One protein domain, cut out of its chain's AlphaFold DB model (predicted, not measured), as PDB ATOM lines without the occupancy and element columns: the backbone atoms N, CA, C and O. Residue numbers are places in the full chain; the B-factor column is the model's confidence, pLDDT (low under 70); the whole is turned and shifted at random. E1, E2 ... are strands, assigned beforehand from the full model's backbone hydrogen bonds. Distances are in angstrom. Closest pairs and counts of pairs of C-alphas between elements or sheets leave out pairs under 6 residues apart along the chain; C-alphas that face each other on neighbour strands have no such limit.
ATOM      1  N   GLY A 209     144.294 225.183 254.772       92.25
ATOM      2  CA  GLY A 209     142.969 224.814 255.260       92.25
ATOM      3  C   GLY A 209     142.327 223.756 254.364       92.25
ATOM      4  O   GLY A 209     142.671 223.652 253.191       92.25
ATOM      5  N   ASP A 210     141.406 222.979 254.937       94.81
ATOM      6  CA  ASP A 210     140.646 221.928 254.240       94.81
ATOM      7  C   ASP A 210     141.500 220.803 253.617       94.81
ATOM      8  O   ASP A 210     141.035 220.093 252.743       94.81
ATOM      9  N   ASN A 211     142.741 220.582 254.070       95.69
ATOM     10  CA  ASN A 211     143.569 219.440 253.625       95.69
ATOM     11  C   ASN A 211     143.713 218.344 254.694       95.69
ATOM     12  O   ASN A 211     144.190 217.235 254.422       95.69
ATOM     13  N   TRP A 212     143.360 218.670 255.933       97.44
ATOM     14  CA  TRP A 212     143.540 217.809 257.091       97.44
ATOM     15  C   TRP A 212     142.372 217.971 258.050       97.44
ATOM     16  O   TRP A 212     141.891 219.083 258.268       97.44
ATOM     17  N   VAL A 213     141.977 216.870 258.679       97.12
ATOM     18  CA  VAL A 213     140.941 216.851 259.716       97.12
ATOM     19  C   VAL A 213     141.602 216.624 261.066       97.12
ATOM     20  O   VAL A 213     142.362 215.665 261.232       97.12
ATOM     21  N   LYS A 214     141.316 217.504 262.034       96.00
ATOM     22  CA  LYS A 214     141.768 217.339 263.419       96.00
ATOM     23  C   LYS A 214     140.988 216.193 264.063       96.00
ATOM     24  O   LYS A 214     139.762 216.181 264.039       96.00
ATOM     25  N   VAL A 215     141.706 215.237 264.633       94.81
ATOM     26  CA  VAL A 215     141.182 214.074 265.358       94.81
ATOM     27  C   VAL A 215     141.779 214.037 266.764       94.81
ATOM     28  O   VAL A 215     142.736 214.752 267.054       94.81
ATOM     29  N   ALA A 216     141.252 213.182 267.646       91.62
ATOM     30  CA  ALA A 216     141.656 213.139 269.058       91.62
ATOM     31  C   ALA A 216     143.178 213.008 269.278       91.62
ATOM     32  O   ALA A 216     143.710 213.578 270.225       91.62
ATOM     33  N   ARG A 217     143.885 212.284 268.397       90.50
ATOM     34  CA  ARG A 217     145.336 212.039 268.491       90.50
ATOM     35  C   ARG A 217     146.168 212.760 267.424       90.50
ATOM     36  O   ARG A 217     147.313 212.387 267.199       90.50
ATOM     37  N   GLY A 218     145.614 213.782 266.766       95.38
ATOM     38  CA  GLY A 218     146.362 214.584 265.798       95.38
ATOM     39  C   GLY A 218     145.566 214.943 264.551       95.38
ATOM     40  O   GLY A 218     144.486 215.518 264.648       95.38
ATOM     41  N   TRP A 219     146.105 214.632 263.377       97.62
ATOM     42  CA  TRP A 219     145.576 215.067 262.090       97.62
ATOM     43  C   TRP A 219     145.553 213.928 261.079       97.62
ATOM     44  O   TRP A 219     146.560 213.248 260.884       97.62
ATOM     45  N   LYS A 220     144.418 213.753 260.397       97.31
ATOM     46  CA  LYS A 220     144.285 212.824 259.270       97.31
ATOM     47  C   LYS A 220     144.308 213.571 257.946       97.31
ATOM     48  O   LYS A 220     143.690 214.629 257.817       97.31
ATOM     49  N   ARG A 221     145.032 213.023 256.970       97.12
ATOM     50  CA  ARG A 221     145.189 213.613 255.639       97.12
ATOM     51  C   ARG A 221     143.982 213.273 254.777       97.12
ATOM     52  O   ARG A 221     143.719 212.098 254.538       97.12
ATOM     53  N   CYS A 222     143.284 214.287 254.278       97.06
ATOM     54  CA  CYS A 222     142.155 214.068 253.382       97.06
ATOM     55  C   CYS A 222     142.587 213.394 252.081       97.06
ATOM     56  O   CYS A 222     143.661 213.687 251.541       97.06
ATOM     57  N   ARG A 223     141.744 212.475 251.599       96.00
ATOM     58  CA  ARG A 223     142.000 211.729 250.367       96.00
ATOM     59  C   ARG A 223     142.038 212.659 249.155       96.00
ATOM     60  O   ARG A 223     143.012 212.622 248.410       96.00
ATOM     61  N   GLY A 224     141.068 213.565 249.039       94.75
ATOM     62  CA  GLY A 224     140.870 214.377 247.839       94.75
ATOM     63  C   GLY A 224     140.072 213.631 246.782       94.75
ATOM     64  O   GLY A 224     139.233 212.796 247.110       94.75
ATOM     65  N   GLU A 225     140.357 213.923 245.516       93.81
ATOM     66  CA  GLU A 225     139.709 213.250 244.381       93.81
ATOM     67  C   GLU A 225     140.221 211.809 244.181       93.81
ATOM     68  O   GLU A 225     139.475 210.946 243.721       93.81
ATOM     69  N   SER A 226     141.472 211.525 244.564       93.50
ATOM     70  CA  SER A 226     142.080 210.186 244.524       93.50
ATOM     71  C   SER A 226     143.253 210.058 245.509       93.50
ATOM     72  O   SER A 226     143.648 211.033 246.154       93.50
ATOM     73  N   GLU A 227     143.857 208.866 245.619       91.69
ATOM     74  CA  GLU A 227     145.081 208.679 246.419       91.69
ATOM     75  C   GLU A 227     146.205 209.617 245.949       91.69
ATOM     76  O   GLU A 227     146.847 210.281 246.762       91.69
ATOM     77  N   GLU A 228     146.357 209.767 244.635       93.38
ATOM     78  CA  GLU A 228     147.414 210.532 243.973       93.38
ATOM     79  C   GLU A 228     147.223 212.058 244.060       93.38
ATOM     80  O   GLU A 228     148.160 212.806 243.769       93.38
ATOM     81  N   ASP A 229     146.045 212.545 244.475       94.12
ATOM     82  CA  ASP A 229     145.746 213.980 244.557       94.12
ATOM     83  C   ASP A 229     146.714 214.699 245.518       94.12
ATOM     84  O   ASP A 229     146.632 214.613 246.744       94.12
ATOM     85  N   LEU A 230     147.662 215.459 244.980       92.81
ATOM     86  CA  LEU A 230     148.694 216.100 245.794       92.81
ATOM     87  C   LEU A 230     148.126 217.148 246.761       92.81
ATOM     88  O   LEU A 230     148.657 217.313 247.869       92.81
ATOM     89  N   PHE A 231     147.055 217.838 246.360       91.06
ATOM     90  CA  PHE A 231     146.408 218.866 247.168       91.06
ATOM     91  C   PHE A 231     145.452 218.256 248.177       91.06
ATOM     92  O   PHE A 231     145.483 218.651 249.338       91.06
ATOM     93  N   GLY A 232     144.703 217.225 247.788       92.75
ATOM     94  CA  GLY A 232     143.885 216.394 248.667       92.75
ATOM     95  C   GLY A 232     142.923 217.193 249.546       92.75
ATOM     96  O   GLY A 232     142.955 217.030 250.764       92.75
ATOM     97  N   PHE A 233     142.146 218.105 248.968       95.94
ATOM     98  CA  PHE A 233     141.164 218.875 249.736       95.94
ATOM     99  C   PHE A 233     140.038 217.960 250.238       95.94
ATOM    100  O   PHE A 233     139.580 217.089 249.500       95.94
ATOM    101  N   CYS A 234     139.576 218.149 251.471       96.56
ATOM    102  CA  CYS A 234     138.497 217.358 252.051       96.56
ATOM    103  C   CYS A 234     137.171 217.667 251.349       96.56
ATOM    104  O   CYS A 234     136.394 216.751 251.094       96.56
ATOM    105  N   ARG A 235     136.900 218.945 251.023       94.69
ATOM    106  CA  ARG A 235     135.643 219.399 250.395       94.69
ATOM    107  C   ARG A 235     134.395 218.836 251.099       94.69
ATOM    108  O   ARG A 235     133.431 218.432 250.456       94.69
ATOM    109  N   GLY A 236     134.436 218.777 252.431       93.69
ATOM    110  CA  GLY A 236     133.376 218.212 253.275       93.69
ATOM    111  C   GLY A 236     133.458 216.700 253.530       93.69
ATOM    112  O   GLY A 236     132.784 216.214 254.435       93.69
ATOM    113  N   ASN A 237     134.305 215.952 252.816       93.94
ATOM    114  CA  ASN A 237     134.563 214.542 253.107       93.94
ATOM    115  C   ASN A 237     135.518 214.400 254.303       93.94
ATOM    116  O   ASN A 237     136.704 214.715 254.214       93.94
ATOM    117  N   VAL A 238     134.988 213.897 255.418       93.62
ATOM    118  CA  VAL A 238     135.727 213.660 256.670       93.62
ATOM    119  C   VAL A 238     135.767 212.179 257.064       93.62
ATOM    120  O   VAL A 238     136.026 211.853 258.223       93.62
ATOM    121  N   SER A 239     135.500 211.277 256.116       93.31
ATOM    122  CA  SER A 239     135.551 209.820 256.308       93.31
ATOM    123  C   SER A 239     136.685 209.163 255.526       93.31
ATOM    124  O   SER A 239     137.304 208.230 256.041       93.31
ATOM    125  N   ASP A 240     136.991 209.663 254.326       94.81
ATOM    126  CA  ASP A 240     138.037 209.103 253.472       94.81
ATOM    127  C   ASP A 240     139.364 209.837 253.649       94.81
ATOM    128  O   ASP A 240     139.526 211.023 253.334       94.81
ATOM    129  N   PHE A 241     140.356 209.088 254.113       96.50
ATOM    130  CA  PHE A 241     141.696 209.585 254.374       96.50
ATOM    131  C   PHE A 241     142.721 208.762 253.619       96.50
ATOM    132  O   PHE A 241     142.497 207.589 253.330       96.50
ATOM    133  N   LYS A 242     143.874 209.374 253.368       95.25
ATOM    134  CA  LYS A 242     145.018 208.686 252.784       95.25
ATOM    135  C   LYS A 242     146.225 208.703 253.692       95.25
ATOM    136  O   LYS A 242     146.346 209.527 254.599       95.25
ATOM    137  N   THR A 243     147.133 207.781 253.413       96.38
ATOM    138  CA  THR A 243     148.409 207.720 254.114       96.38
ATOM    139  C   THR A 243     149.370 208.788 253.598       96.38
ATOM    140  O   THR A 243     149.225 209.339 252.505       96.38
ATOM    141  N   PHE A 244     150.366 209.107 254.411       96.44
ATOM    142  CA  PHE A 244     151.441 210.022 254.056       96.44
ATOM    143  C   PHE A 244     152.767 209.494 254.596       96.44
ATOM    144  O   PHE A 244     152.802 208.674 255.514       96.44
ATOM    145  N   LYS A 245     153.874 209.961 254.018       95.56
ATOM    146  CA  LYS A 245     155.209 209.472 254.361       95.56
ATOM    147  C   LYS A 245     155.909 210.410 255.336       95.56
ATOM    148  O   LYS A 245     156.134 211.576 255.018       95.56
ATOM    149  N   MET A 246     156.301 209.901 256.497       93.81
ATOM    150  CA  MET A 246     157.085 210.644 257.481       93.81
ATOM    151  C   MET A 246     158.550 210.817 257.046       93.81
ATOM    152  O   MET A 246     159.028 210.111 256.150       93.81
ATOM    153  N   PRO A 247     159.293 211.758 257.662       90.12
ATOM    154  CA  PRO A 247     160.706 211.993 257.364       90.12
ATOM    155  C   PRO A 247     161.602 210.753 257.454       90.12
ATOM    156  O   PRO A 247     162.509 210.600 256.637       90.12
ATOM    157  N   ASP A 248     161.311 209.877 258.415       89.75
ATOM    158  CA  ASP A 248     161.987 208.597 258.665       89.75
ATOM    159  C   ASP A 248     161.597 207.491 257.668       89.75
ATOM    160  O   ASP A 248     162.171 206.407 257.663       89.75
ATOM    161  N   GLY A 249     160.637 207.772 256.788       90.56
ATOM    162  CA  GLY A 249     160.198 206.891 255.724       90.56
ATOM    163  C   GLY A 249     158.977 206.036 256.046       90.56
ATOM    164  O   GLY A 249     158.483 205.382 255.124       90.56
ATOM    165  N   ARG A 250     158.459 206.068 257.280       94.38
ATOM    166  CA  ARG A 250     157.231 205.349 257.646       94.38
ATOM    167  C   ARG A 250     156.022 205.896 256.890       94.38
ATOM    168  O   ARG A 250     155.931 207.100 256.648       94.38
ATOM    169  N   LEU A 251     155.105 205.005 256.521       96.25
ATOM    170  CA  LEU A 251     153.775 205.370 256.037       96.25
ATOM    171  C   LEU A 251     152.830 205.435 257.233       96.25
ATOM    172  O   LEU A 251     152.756 204.484 258.003       96.25
ATOM    173  N   CYS A 252     152.143 206.561 257.383       96.94
ATOM    174  CA  CYS A 252     151.337 206.878 258.557       96.94
ATOM    175  C   CYS A 252     149.933 207.314 258.144       96.94
ATOM    176  O   CYS A 252     149.757 207.878 257.059       96.94
ATOM    177  N   SER A 253     148.947 207.107 259.022       95.75
ATOM    178  CA  SER A 253     147.570 207.569 258.810       95.75
ATOM    179  C   SER A 253     147.201 208.778 259.682       95.75
ATOM    180  O   SER A 253     146.349 209.583 259.295       95.75
ATOM    181  N   VAL A 254     147.888 208.958 260.819       96.94
ATOM    182  CA  VAL A 254     147.698 210.086 261.749       96.94
ATOM    183  C   VAL A 254     149.016 210.815 262.021       96.94
ATOM    184  O   VAL A 254     150.028 210.201 262.346       96.94
ATOM    185  N   TYR A 255     149.018 212.144 261.902       96.69
ATOM    186  CA  TYR A 255     150.148 213.010 262.261       96.69
ATOM    187  C   TYR A 255     149.905 213.677 263.625       96.69
ATOM    188  O   TYR A 255     148.812 214.207 263.805       96.69
ATOM    189  N   PRO A 256     150.873 213.755 264.560       94.25
ATOM    190  CA  PRO A 256     152.262 213.293 264.463       94.25
ATOM    191  C   PRO A 256     152.514 211.872 264.986       94.25
ATOM    192  O   PRO A 256     153.638 211.391 264.866       94.25
ATOM    193  N   THR A 257     151.513 211.201 265.564       92.75
ATOM    194  CA  THR A 257     151.696 209.917 266.269       92.75
ATOM    195  C   THR A 257     152.151 208.773 265.366       92.75
ATOM    196  O   THR A 257     152.831 207.866 265.841       92.75
ATOM    197  N   CYS A 258     151.851 208.848 264.068       92.25
ATOM    198  CA  CYS A 258     152.061 207.771 263.107       92.25
ATOM    199  C   CYS A 258     151.385 206.462 263.541       92.25
ATOM    200  O   CYS A 258     152.013 205.403 263.551       92.25
ATOM    201  N   ASP A 259     150.110 206.577 263.919       82.19
ATOM    202  CA  ASP A 259     149.200 205.435 264.044       82.19
ATOM    203  C   ASP A 259     148.646 205.017 262.665       82.19
ATOM    204  O   ASP A 259     148.577 205.877 261.737       82.19
TER     205      ASP A 259
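AT A GLANCE: This is residues 209 to 259 of the 259 residues of an uncharacterized protein of Pseudomonas orientalis (UniProt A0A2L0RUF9). There is little regular structure here: mostly loops, built on a small three-stranded meander, each strand the antiparallel neighbour of the one before, in the order E1 E2 E3. Between E2 and E3, residues 223 to 253 loop out; 241 to 242 pair with 221 to 222 of E2, and 244 to 245 with 251 to 252. The printed part has 51 residues, no named helix and three strands holding 12 residues; it is all strand and compact, with radius of gyration of the C-alphas 10.3 A and spans 28 by 25 by 17 A.

IN THESE COORDINATES: Find C-alpha 212 at (143.540, 217.809, 257.091), where E1, residues 212 to 215, begins. E2, residues 218 to 222, covers 13.1 A. E3, residues 254 to 256, ends at (152.262, 213.293, 264.463).

HOW THE PARTS SIT: E1 and E2 form a hairpin, antiparallel at 143 degrees; look at N 213 and O 220, 2.9 A. E2 and E3 form another, at 130 degrees, with N 219 and O 255 at 2.8 A. Both pairs are within hydrogen-bond range.

THE WHOLE: The C-alphas farthest apart, Gly 236 and Asp 248, are 30.7 A apart. The printed part has no cut; the link E2 to E3 is long. No printed residue is under 70 in pLDDT.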